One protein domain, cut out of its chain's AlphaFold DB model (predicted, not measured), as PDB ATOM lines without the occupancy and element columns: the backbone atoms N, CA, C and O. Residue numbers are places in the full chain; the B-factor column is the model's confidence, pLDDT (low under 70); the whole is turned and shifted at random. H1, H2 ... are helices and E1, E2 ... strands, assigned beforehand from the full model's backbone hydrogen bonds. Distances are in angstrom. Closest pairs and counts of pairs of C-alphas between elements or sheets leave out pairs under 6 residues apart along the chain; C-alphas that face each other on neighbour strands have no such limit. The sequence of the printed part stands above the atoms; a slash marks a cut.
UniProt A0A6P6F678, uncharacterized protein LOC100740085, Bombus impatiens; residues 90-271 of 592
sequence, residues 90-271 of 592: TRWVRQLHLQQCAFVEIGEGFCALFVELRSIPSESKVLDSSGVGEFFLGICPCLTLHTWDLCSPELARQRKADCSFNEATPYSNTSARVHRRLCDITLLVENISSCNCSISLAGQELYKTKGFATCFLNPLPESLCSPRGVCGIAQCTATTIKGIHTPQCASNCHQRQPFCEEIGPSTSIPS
ATOM      1  N   THR A  90     181.189 208.479 106.316       89.38
ATOM      2  CA  THR A  90     180.853 208.231 107.737       89.38
ATOM      3  C   THR A  90     179.426 208.638 108.097       89.38
ATOM      4  O   THR A  90     178.739 207.922 108.823       89.38
ATOM      5  N   ARG A  91     178.957 209.790 107.598       83.50
ATOM      6  CA  ARG A  91     177.601 210.286 107.891       83.50
ATOM      7  C   ARG A  91     176.504 209.470 107.200       83.50
ATOM      8  O   ARG A  91     175.416 209.373 107.753       83.50
ATOM      9  N   TRP A  92     176.786 208.897 106.032       84.31
ATOM     10  CA  TRP A  92     175.824 208.098 105.274       84.31
ATOM     11  C   TRP A  92     175.726 206.669 105.805       84.31
ATOM     12  O   TRP A  92     174.629 206.216 106.115       84.31
ATOM     13  N   VAL A  93     176.856 205.976 105.986       88.56
ATOM     14  CA  VAL A  93     176.833 204.568 106.428       88.56
ATOM     15  C   VAL A  93     176.223 204.404 107.822       88.56
ATOM     16  O   VAL A  93     175.496 203.450 108.045       88.56
ATOM     17  N   ARG A  94     176.377 205.397 108.711       84.56
ATOM     18  CA  ARG A  94     175.699 205.457 110.026       84.56
ATOM     19  C   ARG A  94     174.176 205.651 109.971       84.56
ATOM     20  O   ARG A  94     173.534 205.665 111.016       84.56
ATOM     21  N   GLN A  95     173.596 205.869 108.792       79.38
ATOM     22  CA  GLN A  95     172.144 205.902 108.584       79.38
ATOM     23  C   GLN A  95     171.626 204.592 107.971       79.38
ATOM     24  O   GLN A  95     170.414 204.378 107.933       79.38
ATOM     25  N   LEU A  96     172.514 203.715 107.495       85.25
ATOM     26  CA  LEU A  96     172.176 202.428 106.900       85.25
ATOM     27  C   LEU A  96     172.224 201.330 107.963       85.25
ATOM     28  O   LEU A  96     173.202 201.212 108.683       85.25
ATOM     29  N   HIS A  97     171.181 200.507 108.007       88.38
ATOM     30  CA  HIS A  97     171.095 199.329 108.872       88.38
ATOM     31  C   HIS A  97     171.165 198.079 107.981       88.38
ATOM     32  O   HIS A  97     172.041 198.011 107.119       88.38
ATOM     33  N   LEU A  98     170.223 197.135 108.093       90.00
ATOM     34  CA  LEU A  98     170.104 196.041 107.130       90.00
ATOM     35  C   LEU A  98     169.787 196.582 105.725       90.00
ATOM     36  O   LEU A  98     168.842 197.356 105.551       90.00
ATOM     37  N   GLN A  99     170.578 196.191 104.729       91.62
ATOM     38  CA  GLN A  99     170.481 196.574 103.316       91.62
ATOM     39  C   GLN A  99     170.774 195.372 102.405       91.62
ATOM     40  O   GLN A  99     171.357 194.377 102.837       91.62
ATOM     41  N   GLN A 100     170.439 195.489 101.117       91.56
ATOM     42  CA  GLN A 100     171.031 194.635 100.085       91.56
ATOM     43  C   GLN A 100     172.403 195.188  99.673       91.56
ATOM     44  O   GLN A 100     172.546 196.375  99.372       91.56
ATOM     45  N   CYS A 101     173.400 194.312  99.636       93.75
ATOM     46  CA  CYS A 101     174.733 194.567  99.105       93.75
ATOM     47  C   CYS A 101     174.921 193.893  97.743       93.75
ATOM     48  O   CYS A 101     174.424 192.784  97.521       93.75
ATOM     49  N   ALA A 102     175.761 194.491  96.899       93.06
ATOM     50  CA  ALA A 102     176.393 193.823  95.766       93.06
ATOM     51  C   ALA A 102     177.921 193.812  95.925       93.06
ATOM     52  O   ALA A 102     178.555 194.848  96.134       93.06
ATOM     53  N   PHE A 103     178.495 192.619  95.810       93.31
ATOM     54  CA  PHE A 103     179.921 192.324  95.817       93.31
ATOM     55  C   PHE A 103     180.316 192.031  94.370       93.31
ATOM     56  O   PHE A 103     179.831 191.063  93.785       93.31
ATOM     57  N   VAL A 104     181.145 192.884  93.775       92.81
ATOM     58  CA  VAL A 104     181.493 192.844  92.350       92.81
ATOM     59  C   VAL A 104     182.975 192.547  92.208       92.81
ATOM     60  O   VAL A 104     183.815 193.394  92.512       92.81
ATOM     61  N   GLU A 105     183.318 191.361  91.724       91.06
ATOM     62  CA  GLU A 105     184.692 191.008  91.387       91.06
ATOM     63  C   GLU A 105     185.197 191.896  90.238       91.06
ATOM     64  O   GLU A 105     184.598 191.975  89.157       91.06
ATOM     65  N   ILE A 106     186.318 192.580  90.475       90.94
ATOM     66  CA  ILE A 106     186.965 193.485  89.507       90.94
ATOM     67  C   ILE A 106     188.302 192.935  88.980       90.94
ATOM     68  O   ILE A 106     188.973 193.573  88.167       90.94
ATOM     69  N   GLY A 107     188.672 191.720  89.394       87.31
ATOM     70  CA  GLY A 107     189.929 191.056  89.048       87.31
ATOM     71  C   GLY A 107     191.034 191.286  90.083       87.31
ATOM     72  O   GLY A 107     190.835 191.951  91.092       87.31
ATOM     73  N   GLU A 108     192.205 190.679  89.854       88.88
ATOM     74  CA  GLU A 108     193.374 190.738  90.762       88.88
ATOM     75  C   GLU A 108     193.097 190.254  92.207       88.88
ATOM     76  O   GLU A 108     193.875 190.522  93.116       88.88
ATOM     77  N   GLY A 109     192.006 189.508  92.426       90.06
ATOM     78  CA  GLY A 109     191.553 189.088  93.757       90.06
ATOM     79  C   GLY A 109     190.819 190.179  94.546       90.06
ATOM     80  O   GLY A 109     190.604 190.013  95.747       90.06
ATOM     81  N   PHE A 110     190.435 191.284  93.898       93.44
ATOM     82  CA  PHE A 110     189.696 192.391  94.497       93.44
ATOM     83  C   PHE A 110     188.210 192.387  94.126       93.44
ATOM     84  O   PHE A 110     187.811 192.093  92.997       93.44
ATOM     85  N   CYS A 111     187.411 192.797  95.106       94.25
ATOM     86  CA  CYS A 111     185.971 192.953  95.047       94.25
ATOM     87  C   CYS A 111     185.616 194.410  95.378       94.25
ATOM     88  O   CYS A 111     186.047 194.947  96.403       94.25
ATOM     89  N   ALA A 112     184.827 195.053  94.520       95.62
ATOM     90  CA  ALA A 112     184.169 196.322  94.804       95.62
ATOM     91  C   ALA A 112     182.830 196.061  95.513       95.62
ATOM     92  O   ALA A 112     182.098 195.142  95.147       95.62
ATOM     93  N   LEU A 113     182.513 196.861  96.526       96.06
ATOM     94  CA  LEU A 113     181.345 196.698  97.385       96.06
ATOM     95  C   LEU A 113     180.377 197.872  97.210       96.06
ATOM     96  O   LEU A 113     180.777 199.040  97.268       96.06
ATOM     97  N   PHE A 114     179.098 197.549  97.041       95.50
ATOM     98  CA  PHE A 114     178.012 198.501  96.828       95.50
ATOM     99  C   PHE A 114     176.819 198.196  97.732       95.50
ATOM    100  O   PHE A 114     176.524 197.032  97.996       95.50
ATOM    101  N   VAL A 115     176.090 199.239  98.126       93.12
ATOM    102  CA  VAL A 115     174.720 199.138  98.647       93.12
ATOM    103  C   VAL A 115     173.750 199.305  97.482       93.12
ATOM    104  O   VAL A 115     173.869 200.262  96.715       93.12
ATOM    105  N   GLU A 116     172.784 198.400  97.359       88.56
ATOM    106  CA  GLU A 116     171.695 198.491  96.386       88.56
ATOM    107  C   GLU A 116     170.439 199.056  97.060       88.56
ATOM    108  O   GLU A 116     169.654 198.324  97.668       88.56
ATOM    109  N   LEU A 117     170.218 200.367  96.932       79.75
ATOM    110  CA  LEU A 117     168.954 200.976  97.343       79.75
ATOM    111  C   LEU A 117     167.903 200.688  96.270       79.75
ATOM    112  O   LEU A 117     167.905 201.300  95.201       79.75
ATOM    113  N   ARG A 118     167.005 199.738  96.540       70.69
ATOM    114  CA  ARG A 118     165.877 199.411  95.657       70.69
ATOM    115  C   ARG A 118     164.629 200.182  96.075       70.69
ATOM    116  O   ARG A 118     164.290 200.225  97.255       70.69
ATOM    117  N   SER A 119     163.907 200.746  95.110       56.38
ATOM    118  CA  SER A 119     162.509 201.137  95.326       56.38
ATOM    119  C   SER A 119     161.684 199.908  95.727       56.38
ATOM    120  O   SER A 119     161.820 198.869  95.079       56.38
ATOM    121  N   ILE A 120     160.810 200.032  96.734       50.22
ATOM    122  CA  ILE A 120     159.871 198.965  97.126       50.22
ATOM    123  C   ILE A 120     159.107 198.500  95.868       50.22
ATOM    124  O   ILE A 120     158.564 199.353  95.157       50.22
ATOM    125  N   PRO A 121     159.094 197.193  95.543       40.66
ATOM    126  CA  PRO A 121     158.548 196.716  94.280       40.66
ATOM    127  C   PRO A 121     157.036 196.942  94.217       40.66
ATOM    128  O   PRO A 121     156.279 196.425  95.034       40.66
ATOM    129  N   SER A 122     156.581 197.684  93.206       34.97
ATOM    130  CA  SER A 122     155.164 197.703  92.853       34.97
ATOM    131  C   SER A 122     154.785 196.377  92.189       34.97
ATOM    132  O   SER A 122     155.519 195.862  91.342       34.97
ATOM    133  N   GLU A 123     153.617 195.838  92.546       44.31
ATOM    134  CA  GLU A 123     153.170 194.453  92.278       44.31
ATOM    135  C   GLU A 123     153.168 194.016  90.794       44.31
ATOM    136  O   GLU A 123     152.977 192.843  90.485       44.31
ATOM    137  N   SER A 124     153.387 194.939  89.852       36.78
ATOM    138  CA  SER A 124     153.387 194.688  88.404       36.78
ATOM    139  C   SER A 124     154.777 194.629  87.745       36.78
ATOM    140  O   SER A 124     154.848 194.407  86.534       36.78
ATOM    141  N   LYS A 125     155.884 194.828  88.485       40.69
ATOM    142  CA  LYS A 125     157.238 194.990  87.902       40.69
ATOM    143  C   LYS A 125     158.362 194.230  88.631       40.69
ATOM    144  O   LYS A 125     159.368 194.810  89.025       40.69
ATOM    145  N   VAL A 126     158.261 192.902  88.701       41.72
ATOM    146  CA  VAL A 126     159.293 192.013  89.298       41.72
ATOM    147  C   VAL A 126     160.664 192.061  88.574       41.72
ATOM    148  O   VAL A 126     161.666 191.613  89.120       41.72
ATOM    149  N   LEU A 127     160.742 192.619  87.356       44.34
ATOM    150  CA  LEU A 127     161.948 192.613  86.505       44.34
ATOM    151  C   LEU A 127     162.434 194.001  86.039       44.34
ATOM    152  O   LEU A 127     163.358 194.070  85.230       44.34
ATOM    153  N   ASP A 128     161.845 195.111  86.502       45.53
ATOM    154  CA  ASP A 128     162.254 196.452  86.044       45.53
ATOM    155  C   ASP A 128     163.356 197.042  86.941       45.53
ATOM    156  O   ASP A 128     163.099 197.715  87.940       45.53
ATOM    157  N   SER A 129     164.613 196.772  86.583       52.16
ATOM    158  CA  SER A 129     165.810 197.206  87.318       52.16
ATOM    159  C   SER A 129     166.029 198.725  87.362       52.16
ATOM    160  O   SER A 129     166.926 199.185  88.065       52.16
ATOM    161  N   SER A 130     165.213 199.533  86.672       52.12
ATOM    162  CA  SER A 130     165.357 200.997  86.642       52.12
ATOM    163  C   SER A 130     165.144 201.693  87.996       52.12
ATOM    164  O   SER A 130     165.416 202.886  88.106       52.12
ATOM    165  N   GLY A 131     164.635 200.978  89.007       62.53
ATOM    166  CA  GLY A 131     164.436 201.461  90.380       62.53
ATOM    167  C   GLY A 131     165.579 201.159  91.363       62.53
ATOM    168  O   GLY A 131     165.382 201.321  92.569       62.53
ATOM    169  N   VAL A 132     166.742 200.689  90.892       73.69
ATOM    170  CA  VAL A 132     167.908 200.358  91.738       73.69
ATOM    171  C   VAL A 132     168.954 201.475  91.689       73.69
ATOM    172  O   VAL A 132     169.392 201.871  90.610       73.69
ATOM    173  N   GLY A 133     169.375 201.971  92.854       81.31
ATOM    174  CA  GLY A 133     170.550 202.829  93.007       81.31
ATOM    175  C   GLY A 133     171.737 202.052  93.577       81.31
ATOM    176  O   GLY A 133     171.653 201.523  94.683       81.31
ATOM    177  N   GLU A 134     172.842 201.997  92.832       89.00
ATOM    178  CA  GLU A 134     174.081 201.291  93.193       89.00
ATOM    179  C   GLU A 134     175.075 202.276  93.836       89.00
ATOM    180  O   GLU A 134     175.658 203.110  93.142       89.00
ATOM    181  N   PHE A 135     175.280 202.221  95.154       92.44
ATOM    182  CA  PHE A 135     176.069 203.216  95.897       92.44
ATOM    183  C   PHE A 135     177.366 202.622  96.468       92.44
ATOM    184  O   PHE A 135     177.333 201.661  97.235       92.44
ATOM    185  N   PHE A 136     178.518 203.184  96.094       95.44
ATOM    186  CA  PHE A 136     179.848 202.620  96.367       95.44
ATOM    187  C   PHE A 136     180.291 202.745  97.836       95.44
ATOM    188  O   PHE A 136     180.452 203.855  98.348       95.44
ATOM    189  N   LEU A 137     180.580 201.612  98.484       95.94
ATOM    190  CA  LEU A 137     181.211 201.554  99.811       95.94
ATOM    191  C   LEU A 137     182.739 201.471  99.740       95.94
ATOM    192  O   LEU A 137     183.410 201.898 100.676       95.94
ATOM    193  N   GLY A 138     183.311 200.909  98.674       96.44
ATOM    194  CA  GLY A 138     184.761 200.783  98.517       96.44
ATOM    195  C   GLY A 138     185.205 199.514  97.791       96.44
ATOM    196  O   GLY A 138     184.409 198.808  97.181       96.44
ATOM    197  N   ILE A 139     186.499 199.224  97.875       96.44
ATOM    198  CA  ILE A 139     187.189 198.052  97.329       96.44
ATOM    199  C   ILE A 139     187.878 197.310  98.482       96.44
ATOM    200  O   ILE A 139     188.387 197.930  99.419       96.44
ATOM    201  N   CYS A 140     187.910 195.983  98.404       96.25
ATOM    202  CA  CYS A 140     188.579 195.102  99.359       96.25
ATOM    203  C   CYS A 140     189.118 193.854  98.634       96.25
ATOM    204  O   CYS A 140     188.537 193.458  97.621       96.25
ATOM    205  N   PRO A 141     190.175 193.180  99.121       94.25
ATOM    206  CA  PRO A 141     190.483 191.823  98.673       94.25
ATOM    207  C   PRO A 141     189.286 190.895  98.943       94.25
ATOM    208  O   PRO A 141     188.780 190.866 100.066       94.25
ATOM    209  N   CYS A 142     188.838 190.115  97.955       91.38
ATOM    210  CA  CYS A 142     187.678 189.223  98.104       91.38
ATOM    211  C   CYS A 142     187.881 188.220  99.255       91.38
ATOM    212  O   CYS A 142     186.961 187.969 100.025       91.38
ATOM    213  N   LEU A 143     189.123 187.752  99.459       89.50
ATOM    214  CA  LEU A 143     189.507 186.885 100.579       89.50
ATOM    215  C   LEU A 143     189.260 187.511 101.963       89.50
ATOM    216  O   LEU A 143     188.984 186.781 102.911       89.50
ATOM    217  N   THR A 144     189.328 188.839 102.092       92.19
ATOM    218  CA  THR A 144     188.953 189.544 103.328       92.19
ATOM    219  C   THR A 144     187.435 189.615 103.478       92.19
ATOM    220  O   THR A 144     186.925 189.410 104.570       92.19
ATOM    221  N   LEU A 145     186.693 189.823 102.386       91.50
ATOM    222  CA  LEU A 145     185.226 189.816 102.427       91.50
ATOM    223  C   LEU A 145     184.659 188.420 102.750       91.50
ATOM    224  O   LEU A 145     183.601 188.324 103.365       91.50
ATOM    225  N   HIS A 146     185.359 187.335 102.393       88.94
ATOM    226  CA  HIS A 146     184.975 185.962 102.764       88.94
ATOM    227  C   HIS A 146     185.057 185.679 104.274       88.94
ATOM    228  O   HIS A 146     184.515 184.669 104.720       88.94
ATOM    229  N   THR A 147     185.721 186.530 105.067       90.62
ATOM    230  CA  THR A 147     185.784 186.400 106.535       90.62
ATOM    231  C   THR A 147     184.842 187.355 107.272       90.62
ATOM    232  O   THR A 147     184.895 187.428 108.498       90.62
ATOM    233  N   TRP A 148     183.986 188.092 106.556       92.50
ATOM    234  CA  TRP A 148     183.001 188.995 107.154       92.50
ATOM    235  C   TRP A 148     181.657 188.287 107.371       92.50
ATOM    236  O   TRP A 148     180.997 187.873 106.415       92.50
ATOM    237  N   ASP A 149     181.212 188.224 108.627       92.06
ATOM    238  CA  ASP A 149     179.810 187.965 108.959       92.06
ATOM    239  C   ASP A 149     178.985 189.202 108.567       92.06
ATOM    240  O   ASP A 149     179.124 190.270 109.161       92.06
ATOM    241  N   LEU A 150     178.155 189.087 107.522       94.00
ATOM    242  CA  LEU A 150     177.479 190.251 106.932       94.00
ATOM    243  C   LEU A 150     176.222 190.695 107.692       94.00
ATOM    244  O   LEU A 150     175.715 191.786 107.449       94.00
ATOM    245  N   CYS A 151     175.700 189.857 108.582       93.31
ATOM    246  CA  CYS A 151     174.441 190.059 109.294       93.31
ATOM    247  C   CYS A 151     174.612 189.799 110.791       93.31
ATOM    248  O   CYS A 151     175.559 189.134 111.212       93.31
ATOM    249  N   SER A 152     173.616 190.202 111.584       90.94
ATOM    250  CA  SER A 152     173.469 189.723 112.960       90.94
ATOM    251  C   SER A 152     173.418 188.182 113.035       90.94
ATOM    252  O   SER A 152     172.897 187.536 112.113       90.94
ATOM    253  N   PRO A 153     173.904 187.560 114.129       91.19
ATOM    254  CA  PRO A 153     173.848 186.107 114.318       91.19
ATOM    255  C   PRO A 153     172.430 185.526 114.210       91.19
ATOM    256  O   PRO A 153     172.246 184.406 113.731       91.19
ATOM    257  N   GLU A 154     171.418 186.285 114.624       91.19
ATOM    258  CA  GLU A 154     169.998 185.929 114.569       91.19
ATOM    259  C   GLU A 154     169.527 185.785 113.118       91.19
ATOM    260  O   GLU A 154     168.913 184.775 112.762       91.19
ATOM    261  N   LEU A 155     169.874 186.756 112.269       91.06
ATOM    262  CA  LEU A 155     169.540 186.736 110.848       91.06
ATOM    263  C   LEU A 155     170.382 185.701 110.094       91.06
ATOM    264  O   LEU A 155     169.839 184.946 109.291       91.06
ATOM    265  N   ALA A 156     171.669 185.561 110.420       92.00
ATOM    266  CA  ALA A 156     172.540 184.538 109.842       92.00
ATOM    267  C   ALA A 156     172.089 183.097 110.172       92.00
ATOM    268  O   ALA A 156     172.312 182.190 109.367       92.00
ATOM    269  N   ARG A 157     171.413 182.865 111.309       91.62
ATOM    270  CA  ARG A 157     170.791 181.565 111.642       91.62
ATOM    271  C   ARG A 157     169.591 181.229 110.752       91.62
ATOM    272  O   ARG A 157     169.405 180.057 110.439       91.62
ATOM    273  N   GLN A 158     168.797 182.222 110.348       89.44
ATOM    274  CA  GLN A 158     167.615 182.015 109.496       89.44
ATOM    275  C   GLN A 158     167.957 182.060 107.997       89.44
ATOM    276  O   GLN A 158     167.463 181.247 107.220       89.44
ATOM    277  N   ARG A 159     168.839 182.982 107.594       90.06
ATOM    278  CA  ARG A 159     169.157 183.335 106.199       90.06
ATOM    279  C   ARG A 159     170.652 183.183 105.875       90.06
ATOM    280  O   ARG A 159     171.255 184.031 105.223       90.06
ATOM    281  N   LYS A 160     171.281 182.085 106.317       89.62
ATOM    282  CA  LYS A 160     172.743 181.858 106.205       89.62
ATOM    283  C   LYS A 160     173.329 182.091 104.802       89.62
ATOM    284  O   LYS A 160     174.438 182.608 104.683       89.62
ATOM    285  N   ALA A 161     172.607 181.700 103.750       85.94
ATOM    286  CA  ALA A 161     173.046 181.880 102.365       85.94
ATOM    287  C   ALA A 161     173.069 183.361 101.943       85.94
ATOM    288  O   ALA A 161     174.005 183.789 101.273       85.94
ATOM    289  N   ASP A 162     172.087 184.148 102.391       89.81
ATOM    290  CA  ASP A 162     172.017 185.588 102.135       89.81
ATOM    291  C   ASP A 162     173.036 186.379 102.964       89.81
ATOM    292  O   ASP A 162     173.476 187.437 102.537       89.81
ATOM    293  N   CYS A 163     173.430 185.863 104.131       91.75
ATOM    294  CA  CYS A 163     174.281 186.551 105.108       91.75
ATOM    295  C   CYS A 163     175.765 186.154 105.084       91.75
ATOM    296  O   CYS A 163     176.521 186.566 105.962       91.75
ATOM    297  N   SER A 164     176.202 185.347 104.112       88.00
ATOM    298  CA  SER A 164     177.609 184.950 103.992       88.00
ATOM    299  C   SER A 164     178.133 185.094 102.565       88.00
ATOM    300  O   SER A 164     177.628 184.480 101.618       88.00
ATOM    301  N   PHE A 165     179.191 185.889 102.400       84.94
ATOM    302  CA  PHE A 165     179.916 186.003 101.136       84.94
ATOM    303  C   PHE A 165     180.848 184.798 100.954       84.94
ATOM    304  O   PHE A 165     182.065 184.908 101.030       84.94
ATOM    305  N   ASN A 166     180.266 183.622 100.723       71.94
ATOM    306  CA  ASN A 166     180.994 182.470 100.198       71.94
ATOM    307  C   ASN A 166     180.980 182.540  98.665       71.94
ATOM    308  O   ASN A 166     179.896 182.553  98.071       71.94
ATOM    309  N   GLU A 167     182.159 182.575  98.038       64.06
ATOM    310  CA  GLU A 167     182.283 182.306  96.602       64.06
ATOM    311  C   GLU A 167     181.957 180.828  96.337       64.06
ATOM    312  O   GLU A 167     182.270 179.948  97.148       64.06
ATOM    313  N   ALA A 168     181.358 180.527  95.186       51.34
ATOM    314  CA  ALA A 168     181.347 179.157  94.701       51.34
ATOM    315  C   ALA A 168     182.775 178.844  94.210       51.34
ATOM    316  O   ALA A 168     183.289 179.543  93.348       51.34
ATOM    317  N   THR A 169     183.435 177.835  94.796       48.12
ATOM    318  CA  THR A 169     184.892 177.604  94.663       48.12
ATOM    319  C   THR A 169     185.399 177.611  93.209       48.12
ATOM    320  O   THR A 169     184.637 177.249  92.310       48.12
ATOM    321  N   PRO A 170     186.697 177.893  92.943       41.47
ATOM    322  CA  PRO A 170     187.260 178.032  91.583       41.47
ATOM    323  C   PRO A 170     187.231 176.770  90.686       41.47
ATOM    324  O   PRO A 170     187.802 176.765  89.597       41.47
ATOM    325  N   TYR A 171     186.565 175.696  91.121       41.66
ATOM    326  CA  TYR A 171     186.240 174.505  90.325       41.66
ATOM    327  C   TYR A 171     184.743 174.394  89.981       41.66
ATOM    328  O   TYR A 171     184.321 173.412  89.369       41.66
ATOM    329  N   SER A 172     183.931 175.367  90.391       49.94
ATOM    330  CA  SER A 172     182.489 175.399  90.178       49.94
ATOM    331  C   SER A 172     182.133 176.357  89.040       49.94
ATOM    332  O   SER A 172     182.416 177.550  89.080       49.94
ATOM    333  N   ASN A 173     181.452 175.843  88.014       48.25
ATOM    334  CA  ASN A 173     180.982 176.637  86.871       48.25
ATOM    335  C   ASN A 173     179.709 177.444  87.222       48.25
ATOM    336  O   ASN A 173     178.785 177.538  86.418       48.25
ATOM    337  N   THR A 174     179.621 177.926  88.464       52.41
ATOM    338  CA  THR A 174     178.415 178.492  89.093       52.41
ATOM    339  C   THR A 174     178.715 179.708  89.975       52.41
ATOM    340  O   THR A 174     177.832 180.145  90.709       52.41
ATOM    341  N   SER A 175     179.934 180.251  89.930       63.25
ATOM    342  CA  SER A 175     180.220 181.578  90.482       63.25
ATOM    343  C   SER A 175     179.820 182.643  89.453       63.25
ATOM    344  O   SER A 175     180.162 182.520  88.277       63.25
ATOM    345  N   ALA A 176     179.060 183.653  89.876       76.12
ATOM    346  CA  ALA A 176     178.911 184.902  89.130       76.12
ATOM    347  C   ALA A 176     179.977 185.884  89.614       76.12
ATOM    348  O   ALA A 176     180.354 185.843  90.777       76.12
ATOM    349  N   ARG A 177     180.390 186.816  88.758       85.50
ATOM    350  CA  ARG A 177     181.297 187.914  89.126       85.50
ATOM    351  C   ARG A 177     180.598 188.923  90.049       85.50
ATOM    352  O   ARG A 177     181.255 189.663  90.779       85.50
ATOM    353  N   VAL A 178     179.263 188.974  90.018       88.31
ATOM    354  CA  VAL A 178     178.443 189.757  90.953       88.31
ATOM    355  C   VAL A 178     177.706 188.835  91.914       88.31
ATOM    356  O   VAL A 178     176.885 188.021  91.492       88.31
ATOM    357  N   HIS A 179     177.921 189.032  93.214       88.50
ATOM    358  CA  HIS A 179     177.199 188.342  94.282       88.50
ATOM    359  C   HIS A 179     176.345 189.328  95.078       88.50
ATOM    360  O   HIS A 179     176.835 190.372  95.502       88.50
ATOM    361  N   ARG A 180     175.082 188.988  95.334       89.12
ATOM    362  CA  ARG A 180     174.158 189.778  96.154       89.12
ATOM    363  C   ARG A 180     173.897 189.098  97.485       89.12
ATOM    364  O   ARG A 180     173.743 187.880  97.540       89.12
ATOM    365  N   ARG A 181     173.921 189.879  98.560       92.38
ATOM    366  CA  ARG A 181     173.811 189.415  99.951       92.38
ATOM    367  C   ARG A 181     173.085 190.465 100.787       92.38
ATOM    368  O   ARG A 181     173.005 191.627 100.388       92.38
ATOM    369  N   LEU A 182     172.586 190.068 101.949       93.44
ATOM    370  CA  LEU A 182     172.159 190.999 102.986       93.44
ATOM    371  C   LEU A 182     173.386 191.489 103.767       93.44
ATOM    372  O   LEU A 182     174.308 190.718 104.021       93.44
ATOM    373  N   CYS A 183     173.381 192.770 104.129       93.12
ATOM    374  CA  CYS A 183     174.417 193.436 104.914       93.12
ATOM    375  C   CYS A 183     173.768 194.286 106.008       93.12
ATOM    376  O   CYS A 183     173.010 195.198 105.682       93.12
ATOM    377  N   ASP A 184     174.104 194.070 107.274       92.56
ATOM    378  CA  ASP A 184     173.854 195.037 108.344       92.56
ATOM    379  C   ASP A 184     175.010 196.045 108.375       92.56
ATOM    380  O   ASP A 184     176.095 195.767 108.887       92.56
ATOM    381  N   ILE A 185     174.801 197.209 107.759       91.94
ATOM    382  CA  ILE A 185     175.855 198.214 107.585       91.94
ATOM    383  C   ILE A 185     176.309 198.801 108.932       91.94
ATOM    384  O   ILE A 185     177.498 199.090 109.075       91.94
ATOM    385  N   THR A 186     175.426 198.910 109.930       87.69
ATOM    386  CA  THR A 186     175.791 199.355 111.287       87.69
ATOM    387  C   THR A 186     176.712 198.335 111.953       87.69
ATOM    388  O   THR A 186     177.815 198.689 112.372       87.69
ATOM    389  N   LEU A 187     176.317 197.056 111.970       89.38
ATOM    390  CA  LEU A 187     177.136 195.973 112.532       89.38
ATOM    391  C   LEU A 187     178.498 195.865 111.831       89.38
ATOM    392  O   LEU A 187     179.520 195.668 112.497       89.38
ATOM    393  N   LEU A 188     178.518 196.036 110.504       93.00
ATOM    394  CA  LEU A 188     179.734 196.035 109.693       93.00
ATOM    395  C   LEU A 188     180.665 197.212 110.037       93.00
ATOM    396  O   LEU A 188     181.868 197.004 110.172       93.00
ATOM    397  N   VAL A 189     180.145 198.430 110.231       91.62
ATOM    398  CA  VAL A 189     180.955 199.607 110.626       91.62
ATOM    399  C   VAL A 189     181.680 199.399 111.961       91.62
ATOM    400  O   VAL A 189     182.775 199.934 112.142       91.62
ATOM    401  N   GLU A 190     181.089 198.639 112.884       88.25
ATOM    402  CA  GLU A 190     181.602 198.487 114.249       88.25
ATOM    403  C   GLU A 190     182.531 197.277 114.443       88.25
ATOM    404  O   GLU A 190     183.485 197.376 115.215       88.25
ATOM    405  N   ASN A 191     182.289 196.151 113.756       87.94
ATOM    406  CA  ASN A 191     182.859 194.854 114.162       87.94
ATOM    407  C   ASN A 191     183.862 194.205 113.185       87.94
ATOM    408  O   ASN A 191     184.515 193.232 113.567       87.94
ATOM    409  N   ILE A 192     184.010 194.681 111.941       89.06
ATOM    410  CA  ILE A 192     184.824 193.971 110.929       89.06
ATOM    411  C   ILE A 192     186.299 194.374 110.877       89.06
ATOM    412  O   ILE A 192     186.707 195.495 111.181       89.06
ATOM    413  N   SER A 193     187.112 193.441 110.376       88.69
ATOM    414  CA  SER A 193     188.503 193.700 110.011       88.69
ATOM    415  C   SER A 193     188.598 194.666 108.823       88.69
ATOM    416  O   SER A 193     187.951 194.480 107.793       88.69
ATOM    417  N   SER A 194     189.433 195.701 108.950       92.75
ATOM    418  CA  SER A 194     189.664 196.659 107.865       92.75
ATOM    419  C   SER A 194     190.459 196.049 106.709       92.75
ATOM    420  O   SER A 194     191.471 195.378 106.918       92.75
ATOM    421  N   CYS A 195     190.041 196.355 105.483       95.44
ATOM    422  CA  CYS A 195     190.717 195.949 104.256       95.44
ATOM    423  C   CYS A 195     192.160 196.485 104.198       95.44
ATOM    424  O   CYS A 195     192.444 197.628 104.569       95.44
ATOM    425  N   ASN A 196     193.094 195.667 103.701       94.56
ATOM    426  CA  ASN A 196     194.501 196.053 103.598       94.56
ATOM    427  C   ASN A 196     194.760 196.929 102.359       94.56
ATOM    428  O   ASN A 196     195.103 196.427 101.290       94.56
ATOM    429  N   CYS A 197     194.644 198.248 102.523       95.38
ATOM    430  CA  CYS A 197     194.872 199.219 101.445       95.38
ATOM    431  C   CYS A 197     196.351 199.369 101.033       95.38
ATOM    432  O   CYS A 197     196.648 200.006 100.032       95.38
ATOM    433  N   SER A 198     197.286 198.733 101.749       94.31
ATOM    434  CA  SER A 198     198.712 198.704 101.376       94.31
ATOM    435  C   SER A 198     198.994 197.835 100.135       94.31
ATOM    436  O   SER A 198     200.130 197.773  99.674       94.31
ATOM    437  N   ILE A 199     197.988 197.113  99.626       92.94
ATOM    438  CA  ILE A 199     198.078 196.286  98.420       92.94
ATOM    439  C   ILE A 199     197.605 197.121  97.226       92.94
ATOM    440  O   ILE A 199     196.483 197.623  97.225       92.94
ATOM    441  N   SER A 200     198.441 197.245  96.195       93.25
ATOM    442  CA  SER A 200     198.097 197.985  94.978       93.25
ATOM    443  C   SER A 200     197.087 197.242  94.099       93.25
ATOM    444  O   SER A 200     197.263 196.046  93.857       93.25
ATOM    445  N   LEU A 201     196.131 197.966  93.515       92.44
ATOM    446  CA  LEU A 201     195.249 197.481  92.446       92.44
ATOM    447  C   LEU A 201     195.744 198.025  91.101       92.44
ATOM    448  O   LEU A 201     195.934 199.232  90.957       92.44
ATOM    449  N   ALA A 202     195.968 197.155  90.113       90.69
ATOM    450  CA  ALA A 202     196.496 197.502  88.789       90.69
ATOM    451  C   ALA A 202     197.784 198.362  88.831       90.69
ATOM    452  O   ALA A 202     198.005 199.227  87.981       90.69
ATOM    453  N   GLY A 203     198.630 198.137  89.845       91.31
ATOM    454  CA  GLY A 203     199.867 198.890  90.086       91.31
ATOM    455  C   GLY A 203     199.683 200.278  90.716       91.31
ATOM    456  O   GLY A 203     200.648 201.035  90.778       91.31
ATOM    457  N   GLN A 204     198.479 200.622  91.181       91.62
ATOM    458  CA  GLN A 204     198.160 201.898  91.830       91.62
ATOM    459  C   GLN A 204     197.831 201.695  93.317       91.62
ATOM    460  O   GLN A 204     197.228 200.690  93.696       91.62
ATOM    461  N   GLU A 205     198.236 202.640  94.166       92.88
ATOM    462  CA  GLU A 205     198.001 202.605  95.617       92.88
ATOM    463  C   GLU A 205     196.512 202.776  95.966       92.88
ATOM    464  O   GLU A 205     195.799 203.563  95.334       92.88
ATOM    465  N   LEU A 206     196.048 202.042  96.984       94.88
ATOM    466  CA  LEU A 206     194.693 202.156  97.515       94.88
ATOM    467  C   LEU A 206     194.675 203.010  98.790       94.88
ATOM    468  O   LEU A 206     195.483 202.843  99.699       94.88
ATOM    469  N   TYR A 207     193.684 203.886  98.889       94.88
ATOM    470  CA  TYR A 207     193.490 204.801 100.013       94.88
ATOM    471  C   TYR A 207     192.387 204.273 100.933       94.88
ATOM    472  O   TYR A 207     191.500 203.548 100.486       94.88
ATOM    473  N   LYS A 208     192.416 204.607 102.226       95.56
ATOM    474  CA  LYS A 208     191.382 204.161 103.179       95.56
ATOM    475  C   LYS A 208     190.093 204.960 103.002       95.56
ATOM    476  O   LYS A 208     190.124 206.188 103.080       95.56
ATOM    477  N   THR A 209     188.964 204.275 102.848       95.31
ATOM    478  CA  THR A 209     187.643 204.899 102.987       95.31
ATOM    479  C   THR A 209     187.468 205.367 104.430       95.31
ATOM    480  O   THR A 209     187.824 204.661 105.375       95.31
ATOM    481  N   LYS A 210     186.926 206.570 104.628       93.88
ATOM    482  CA  LYS A 210     186.647 207.110 105.959       93.88
ATOM    483  C   LYS A 210     185.186 206.836 106.326       93.88
ATOM    484  O   LYS A 210     184.263 207.209 105.604       93.88
ATOM    485  N   GLY A 211     185.003 206.148 107.453       91.88
ATOM    486  CA  GLY A 211     183.696 205.779 108.003       91.88
ATOM    487  C   GLY A 211     183.240 204.346 107.731       91.88
ATOM    488  O   GLY A 211     182.340 203.883 108.419       91.88
ATOM    489  N   PHE A 212     183.867 203.640 106.788       95.62
ATOM    490  CA  PHE A 212     183.603 202.229 106.490       95.62
ATOM    491  C   PHE A 212     184.932 201.497 106.261       95.62
ATOM    492  O   PHE A 212     185.901 202.116 105.828       95.62
ATOM    493  N   ALA A 213     185.008 200.197 106.560       95.44
ATOM    494  CA  ALA A 213     186.276 199.468 106.719       95.44
ATOM    495  C   ALA A 213     186.997 199.082 105.400       95.44
ATOM    496  O   ALA A 213     187.798 198.148 105.373       95.44
ATOM    497  N   THR A 214     186.705 199.781 104.304       96.94
ATOM    498  CA  THR A 214     187.147 199.507 102.928       96.94
ATOM    499  C   THR A 214     188.278 200.428 102.464       96.94
ATOM    500  O   THR A 214     188.680 201.376 103.141       96.94
ATOM    501  N   CYS A 215     188.780 200.155 101.262       96.88
ATOM    502  CA  CYS A 215     189.685 201.031 100.531       96.88
ATOM    503  C   CYS A 215     188.980 201.695  99.334       96.88
ATOM    504  O   CYS A 215     187.858 201.332  98.983       96.88
ATOM    505  N   PHE A 216     189.655 202.604  98.636       95.94
ATOM    506  CA  PHE A 216     189.259 203.089  97.315       95.94
ATOM    507  C   PHE A 216     190.484 203.421  96.456       95.94
ATOM    508  O   PHE A 216     191.588 203.605  96.968       95.94
ATOM    509  N   LEU A 217     190.282 203.510  95.141       93.94
ATOM    510  CA  LEU A 217     191.307 203.915  94.182       93.94
ATOM    511  C   LEU A 217     191.070 205.367  93.737       93.94
ATOM    512  O   LEU A 217     189.929 205.759  93.496       93.94
ATOM    513  N   ASN A 218     192.130 206.167  93.620       89.88
ATOM    514  CA  ASN A 218     192.060 207.584  93.250       89.88
ATOM    515  C   ASN A 218     192.466 207.794  91.771       89.88
ATOM    516  O   ASN A 218     193.485 207.231  91.372       89.88
ATOM    517  N   PRO A 219     191.763 208.623  90.969       90.88
ATOM    518  CA  PRO A 219     190.637 209.490  91.325       90.88
ATOM    519  C   PRO A 219     189.271 208.790  91.315       90.88
ATOM    520  O   PRO A 219     188.980 207.973  90.445       90.88
ATOM    521  N   LEU A 220     188.414 209.172  92.265       90.06
ATOM    522  CA  LEU A 220     186.974 208.913  92.220       90.06
ATOM    523  C   LEU A 220     186.252 210.116  91.577       90.06
ATOM    524  O   LEU A 220     186.612 211.256  91.886       90.06
ATOM    525  N   PRO A 221     185.183 209.902  90.782       90.31
ATOM    526  CA  PRO A 221     184.498 208.629  90.533       90.31
ATOM    527  C   PRO A 221     185.102 207.762  89.411       90.31
ATOM    528  O   PRO A 221     184.634 206.642  89.209       90.31
ATOM    529  N   GLU A 222     186.090 208.250  88.655       88.94
ATOM    530  CA  GLU A 222     186.586 207.603  87.429       88.94
ATOM    531  C   GLU A 222     187.131 206.182  87.666       88.94
ATOM    532  O   GLU A 222     186.959 205.301  86.814       88.94
ATOM    533  N   SER A 223     187.729 205.943  88.836       91.31
ATOM    534  CA  SER A 223     188.324 204.662  89.225       91.31
ATOM    535  C   SER A 223     187.344 203.486  89.285       91.31
ATOM    536  O   SER A 223     187.764 202.336  89.159       91.31
ATOM    537  N   LEU A 224     186.033 203.749  89.389       92.50
ATOM    538  CA  LEU A 224     184.986 202.721  89.304       92.50
ATOM    539  C   LEU A 224     184.891 202.076  87.911       92.50
ATOM    540  O   LEU A 224     184.375 200.966  87.775       92.50
ATOM    541  N   CYS A 225     185.370 202.765  86.873       92.00
ATOM    542  CA  CYS A 225     185.275 202.332  85.479       92.00
ATOM    543  C   CYS A 225     186.620 201.954  84.847       92.00
ATOM    544  O   CYS A 225     186.636 201.244  83.842       92.00
ATOM    545  N   SER A 226     187.741 202.417  85.401       88.50
ATOM    546  CA  SER A 226     189.085 202.198  84.859       88.50
ATOM    547  C   SER A 226     190.124 202.313  85.979       88.50
ATOM    548  O   SER A 226     190.013 203.240  86.774       88.50
ATOM    549  N   PRO A 227     191.142 201.438  86.076       84.81
ATOM    550  CA  PRO A 227     191.537 200.410  85.105       84.81
ATOM    551  C   PRO A 227     190.755 199.088  85.217       84.81
ATOM    552  O   PRO A 227     190.846 198.251  84.320       84.81
ATOM    553  N   ARG A 228     189.989 198.884  86.296       87.75
ATOM    554  CA  ARG A 228     189.240 197.648  86.581       87.75
ATOM    555  C   ARG A 228     187.747 197.954  86.762       87.75
ATOM    556  O   ARG A 228     187.256 198.081  87.875       87.75
ATOM    557  N   GLY A 229     187.050 198.148  85.640       86.00
ATOM    558  CA  GLY A 229     185.678 198.663  85.618       86.00
ATOM    559  C   GLY A 229     184.607 197.687  86.112       86.00
ATOM    560  O   GLY A 229     184.490 196.570  85.605       86.00
ATOM    561  N   VAL A 230     183.754 198.144  87.034       90.88
ATOM    562  CA  VAL A 230     182.717 197.317  87.689       90.88
ATOM    563  C   VAL A 230     181.600 196.838  86.758       90.88
ATOM    564  O   VAL A 230     180.900 195.885  87.083       90.88
ATOM    565  N   CYS A 231     181.441 197.447  85.583       88.06
ATOM    566  CA  CYS A 231     180.404 197.081  84.616       88.06
ATOM    567  C   CYS A 231     180.751 195.879  83.719       88.06
ATOM    568  O   CYS A 231     179.969 195.574  82.828       88.06
ATOM    569  N   GLY A 232     181.937 195.264  83.820       79.50
ATOM    570  CA  GLY A 232     182.359 194.144  82.949       79.50
ATOM    571  C   GLY A 232     182.524 194.467  81.446       79.50
ATOM    572  O   GLY A 232     183.148 193.703  80.713       79.50
ATOM    573  N   ILE A 233     182.018 195.614  80.984       80.31
ATOM    574  CA  ILE A 233     182.037 196.099  79.602       80.31
ATOM    575  C   ILE A 233     182.761 197.446  79.494       80.31
ATOM    576  O   ILE A 233     182.813 198.226  80.443       80.31
ATOM    577  N   ALA A 234     183.244 197.774  78.293       74.19
ATOM    578  CA  ALA A 234     183.948 199.034  78.021       74.19
ATOM    579  C   ALA A 234     183.073 200.305  78.137       74.19
ATOM    580  O   ALA A 234     183.605 201.412  78.168       74.19
ATOM    581  N   GLN A 235     181.742 200.173  78.179       85.25
ATOM    582  CA  GLN A 235     180.816 201.293  78.380       85.25
ATOM    583  C   GLN A 235     180.405 201.387  79.855       85.25
ATOM    584  O   GLN A 235     179.327 200.945  80.255       85.25
ATOM    585  N   CYS A 236     181.305 201.977  80.638       89.44
ATOM    586  CA  CYS A 236     181.106 202.368  82.028       89.44
ATOM    587  C   CYS A 236     181.307 203.882  82.142       89.44
ATOM    588  O   CYS A 236     182.328 204.409  81.695       89.44
ATOM    589  N   THR A 237     180.355 204.576  82.755       90.12
ATOM    590  CA  THR A 237     180.552 205.915  83.323       90.12
ATOM    591  C   THR A 237     180.265 205.869  84.820       90.12
ATOM    592  O   THR A 237     179.727 204.886  85.320       90.12
ATOM    593  N   ALA A 238     180.622 206.910  85.564       89.25
ATOM    594  CA  ALA A 238     180.295 207.005  86.982       89.25
ATOM    595  C   ALA A 238     179.905 208.443  87.332       89.25
ATOM    596  O   ALA A 238     180.380 209.400  86.718       89.25
ATOM    597  N   THR A 239     179.009 208.597  88.302       86.88
ATOM    598  CA  THR A 239     178.517 209.902  88.760       86.88
ATOM    599  C   THR A 239     178.583 209.993  90.280       86.88
ATOM    600  O   THR A 239     178.856 209.006  90.959       86.88
ATOM    601  N   THR A 240     178.396 211.195  90.827       84.56
ATOM    602  CA  THR A 240     178.495 211.442  92.272       84.56
ATOM    603  C   THR A 240     177.211 212.085  92.776       84.56
ATOM    604  O   THR A 240     176.929 213.240  92.449       84.56
ATOM    605  N   ILE A 241     176.445 211.357  93.588       78.69
ATOM    606  CA  ILE A 241     175.206 211.840  94.200       78.69
ATOM    607  C   ILE A 241     175.530 212.237  95.641       78.69
ATOM    608  O   ILE A 241     175.845 211.394  96.477       78.69
ATOM    609  N   LYS A 242     175.506 213.548  95.911       72.56
ATOM    610  CA  LYS A 242     175.772 214.153  97.232       72.56
ATOM    611  C   LYS A 242     177.009 213.603  97.972       72.56
ATOM    612  O   LYS A 242     177.001 213.519  99.190       72.56
ATOM    613  N   GLY A 243     178.078 213.272  97.247       78.44
ATOM    614  CA  GLY A 243     179.355 212.821  97.818       78.44
ATOM    615  C   GLY A 243     179.620 211.317  97.732       78.44
ATOM    616  O   GLY A 243     180.777 210.936  97.833       78.44
ATOM    617  N   ILE A 244     178.610 210.481  97.464       86.44
ATOM    618  CA  ILE A 244     178.803 209.047  97.181       86.44
ATOM    619  C   ILE A 244     178.846 208.823  95.675       86.44
ATOM    620  O   ILE A 244     178.120 209.471  94.913       86.44
ATOM    621  N   HIS A 245     179.692 207.894  95.243       90.81
ATOM    622  CA  HIS A 245     179.853 207.554  93.835       90.81
ATOM    623  C   HIS A 245     178.939 206.389  93.438       90.81
ATOM    624  O   HIS A 245     178.724 205.454  94.211       90.81
ATOM    625  N   THR A 246     178.394 206.454  92.224       90.00
ATOM    626  CA  THR A 246     177.500 205.440  91.651       90.00
ATOM    627  C   THR A 246     177.911 205.148  90.203       90.00
ATOM    628  O   THR A 246     178.135 206.097  89.435       90.00
ATOM    629  N   PRO A 247     178.087 203.870  89.815       90.44
ATOM    630  CA  PRO A 247     178.408 203.501  88.447       90.44
ATOM    631  C   PRO A 247     177.171 203.636  87.550       90.44
ATOM    632  O   PRO A 247     176.027 203.616  87.989       90.44
ATOM    633  N   GLN A 248     177.416 203.802  86.258       88.25
ATOM    634  CA  GLN A 248     176.409 203.904  85.212       88.25
ATOM    635  C   GLN A 248     176.884 203.071  84.026       88.25
ATOM    636  O   GLN A 248     177.647 203.521  83.168       88.25
ATOM    637  N   CYS A 249     176.452 201.816  84.018       86.31
ATOM    638  CA  CYS A 249     176.712 200.881  82.936       86.31
ATOM    639  C   CYS A 249     175.748 201.116  81.757       86.31
ATOM    640  O   CYS A 249     174.682 201.715  81.917       86.31
ATOM    641  N   ALA A 250     176.098 200.647  80.556       82.88
ATOM    642  CA  ALA A 250     175.269 200.861  79.367       82.88
ATOM    643  C   ALA A 250     173.857 200.255  79.509       82.88
ATOM    644  O   ALA A 250     173.700 199.041  79.606       82.88
ATOM    645  N   SER A 251     172.809 201.084  79.431       70.44
ATOM    646  CA  SER A 251     171.400 200.721  79.702       70.44
ATOM    647  C   SER A 251     170.726 199.793  78.663       70.44
ATOM    648  O   SER A 251     169.501 199.814  78.488       70.44
ATOM    649  N   ASN A 252     171.525 199.033  77.918       74.25
ATOM    650  CA  ASN A 252     171.143 198.015  76.943       74.25
ATOM    651  C   ASN A 252     171.954 196.708  77.088       74.25
ATOM    652  O   ASN A 252     171.643 195.743  76.388       74.25
ATOM    653  N   CYS A 253     172.962 196.652  77.965       75.62
ATOM    654  CA  CYS A 253     173.632 195.404  78.323       75.62
ATOM    655  C   CYS A 253     172.660 194.471  79.064       75.62
ATOM    656  O   CYS A 253     171.749 194.955  79.731       75.62
ATOM    657  N   HIS A 254     172.833 193.152  78.913       71.19
ATOM    658  CA  HIS A 254     172.216 192.072  79.706       71.19
ATOM    659  C   HIS A 254     170.853 192.410  80.352       71.19
ATOM    660  O   HIS A 254     170.696 192.396  81.565       71.19
ATOM    661  N   GLN A 255     169.854 192.758  79.529       65.69
ATOM    662  CA  GLN A 255     168.482 193.090  79.962       65.69
ATOM    663  C   GLN A 255     168.365 194.210  81.026       65.69
ATOM    664  O   GLN A 255     167.407 194.226  81.791       65.69
ATOM    665  N   ARG A 256     169.303 195.170  81.046       62.66
ATOM    666  CA  ARG A 256     169.454 196.239  82.058       62.66
ATOM    667  C   ARG A 256     169.825 195.747  83.462       62.66
ATOM    668  O   ARG A 256     169.553 196.453  84.430       62.66
ATOM    669  N   GLN A 257     170.434 194.571  83.605       66.19
ATOM    670  CA  GLN A 257     170.922 194.153  84.918       66.19
ATOM    671  C   GLN A 257     172.013 195.112  85.445       66.19
ATOM    672  O   GLN A 257     172.909 195.491  84.679       66.19
ATOM    673  N   PRO A 258     171.960 195.484  86.740       71.56
ATOM    674  CA  PRO A 258     173.055 196.132  87.459       71.56
ATOM    675  C   PRO A 258     174.423 195.516  87.162       71.56
ATOM    676  O   PRO A 258     174.548 194.294  87.015       71.56
ATOM    677  N   PHE A 259     175.454 196.358  87.078       85.00
ATOM    678  CA  PHE A 259     176.828 195.968  86.714       85.00
ATOM    679  C   PHE A 259     176.981 195.208  85.377       85.00
ATOM    680  O   PHE A 259     178.058 194.665  85.124       85.00
ATOM    681  N   CYS A 260     175.943 195.159  84.529       80.62
ATOM    682  CA  CYS A 260     175.865 194.353  83.303       80.62
ATOM    683  C   CYS A 260     176.113 192.845  83.486       80.62
ATOM    684  O   CYS A 260     176.604 192.195  82.566       80.62
ATOM    685  N   GLU A 261     175.779 192.273  84.643       78.50
ATOM    686  CA  GLU A 261     175.927 190.827  84.845       78.50
ATOM    687  C   GLU A 261     174.882 190.023  84.048       78.50
ATOM    688  O   GLU A 261     173.735 190.449  83.880       78.50
ATOM    689  N   GLU A 262     175.256 188.835  83.568       70.50
ATOM    690  CA  GLU A 262     174.286 187.878  83.030       70.50
ATOM    691  C   GLU A 262     173.365 187.341  84.132       70.50
ATOM    692  O   GLU A 262     173.787 187.092  85.259       70.50
ATOM    693  N   ILE A 263     172.090 187.117  83.793       64.31
ATOM    694  CA  ILE A 263     171.133 186.438  84.679       64.31
ATOM    695  C   ILE A 263     171.527 184.955  84.722       64.31
ATOM    696  O   ILE A 263     171.091 184.165  83.884       64.31
ATOM    697  N   GLY A 264     172.421 184.618  85.652       64.69
ATOM    698  CA  GLY A 264     173.100 183.327  85.736       64.69
ATOM    699  C   GLY A 264     172.850 182.612  87.070       64.69
ATOM    700  O   GLY A 264     171.700 182.305  87.387       64.69
ATOM    701  N   PRO A 265     173.899 182.271  87.844       65.44
ATOM    702  CA  PRO A 265     173.750 181.510  89.080       65.44
ATOM    703  C   PRO A 265     173.075 182.330  90.186       65.44
ATOM    704  O   PRO A 265     173.110 183.564  90.198       65.44
ATOM    705  N   SER A 266     172.492 181.625  91.156       65.88
ATOM    706  CA  SER A 266     171.666 182.203  92.224       65.88
ATOM    707  C   SER A 266     172.373 183.257  93.072       65.88
ATOM    708  O   SER A 266     171.702 184.145  93.586       65.88
ATOM    709  N   THR A 267     173.706 183.226  93.180       75.19
ATOM    710  CA  THR A 267     174.455 184.254  93.916       75.19
ATOM    711  C   THR A 267     174.308 185.649  93.315       75.19
ATOM    712  O   THR A 267     174.454 186.612  94.058       75.19
ATOM    713  N   SER A 268     173.999 185.769  92.019       77.69
ATOM    714  CA  SER A 268     173.775 187.046  91.324       77.69
ATOM    715  C   SER A 268     172.375 187.634  91.536       77.69
ATOM    716  O   SER A 268     172.156 188.812  91.248       77.69
ATOM    717  N   ILE A 269     171.421 186.854  92.045       80.00
ATOM    718  CA  ILE A 269     170.029 187.277  92.219       80.00
ATOM    719  C   ILE A 269     169.906 188.003  93.573       80.00
ATOM    720  O   ILE A 269     170.442 187.510  94.565       80.00
ATOM    721  N   PRO A 270     169.243 189.174  93.657       82.31
ATOM    722  CA  PRO A 270     168.993 189.828  94.939       82.31
ATOM    723  C   PRO A 270     168.138 188.935  95.842       82.31
ATOM    724  O   PRO A 270     167.124 188.396  95.400       82.31
ATOM    725  N   SER A 271     168.524 188.830  97.112       84.75
ATOM    726  CA  SER A 271     167.763 188.139  98.153       84.75
ATOM    727  C   SER A 271     166.314 188.633  98.193       84.75
ATOM    728  O   SER A 271     166.075 189.825  98.389       84.75
TER     729      SER A 271
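What this domain is: This is residues 90 to 271 of the 592 residues of the protein "uncharacterized protein LOC100740085" of Bombus impatiens (UniProt A0A6P6F678). A strongly twisted four-stranded sheet, E3 E2 E1 E4, runs through the middle of the domain, with two small two-stranded hairpins, E5 and E6 and E7 and E8, set beside its edge strand E3. Four short helices and long loops surround it; H3 lies far out, its centre 21.0 A from the mean of the C-alphas. The printed part has 182 residues, with elements in the order H1 E1 E2 E3 H2 H3 E4 H4 E5 E6 E7 E8; each sheet is antiparallel. The class is mixed, helices and strands, though under half of the residues, 75, are in named elements. The whole is compact and rounded, with a radius of gyration of the C-alphas of 15.5 A and spans of 45 by 40 by 40 A.

Where its parts are: E1, residues 98 to 107, runs 27.3 A from C-alpha 98 at (170.104, 196.041, 107.130). E2 is residues 110 to 118, 24.9 A; E3 is residues 132 to 141, 25.1 A; E4 is residues 178 to 184, 18.7 A. E5 is residues 206 to 208 and E6 residues 215 to 217. E7, residues 236 to 241, spans 16.5 A, and E8, residues 244 to 249, 16.6 A, ending at C-alpha 249 at (176.712, 200.881, 82.936). The helices are H1, residues 90 to 93, H2, 142 to 145, H3, 153 to 158, and H4, 185 to 191, 10.2 A long.

How they stand to each other: E1, E2 and E3 form a meander, each strand the antiparallel neighbour of the one before. N 104 and O 112 are 2.8 A apart between E1 and E2, N 133 and O 117 2.8 A between E3 and E2, and N 101 and O 181 2.8 A between E1 and edge strand E4. E3 bends by 60 degrees at residue 138. Before the bend, C-alphas 135 and 246, the closest of E3 and E8, are 5.0 A apart; past it, C-alphas 139 and 215, the closest of E3 and E6, are also 5.0 A apart. In the hairpin E7 and E8, N 239 and O 246 are 2.9 A apart; in the hairpin E5 and E6, N 216 and O 207 are 2.8 A apart. H2 is on the sheet at a height of 8.8 A, and H4 only grazes it with residues 185 to 188. H1 and H4 only just touch, with 3 pairs of C-alphas within 8 A, the closest Val 93 and Ile 185 at 6.5 A. H3 is not on the sheet. Each O i to N i+4 pair is within hydrogen-bond range in H4, 1 of 2 in H3; H1 and H2 are too short for such a pair.

The domain as a whole: The two farthest C-alphas, of Ser 124 and Ser 198, are 47.3 A apart. The printed part has no cut. The links E2 to E3, H3 to E4, H4 to E5 and E6 to E7 are long. Mean pLDDT of the printed part is 82.7; residues 119 to 131, 167 to 175, 255 to 257 and 263 to 266 are under 70.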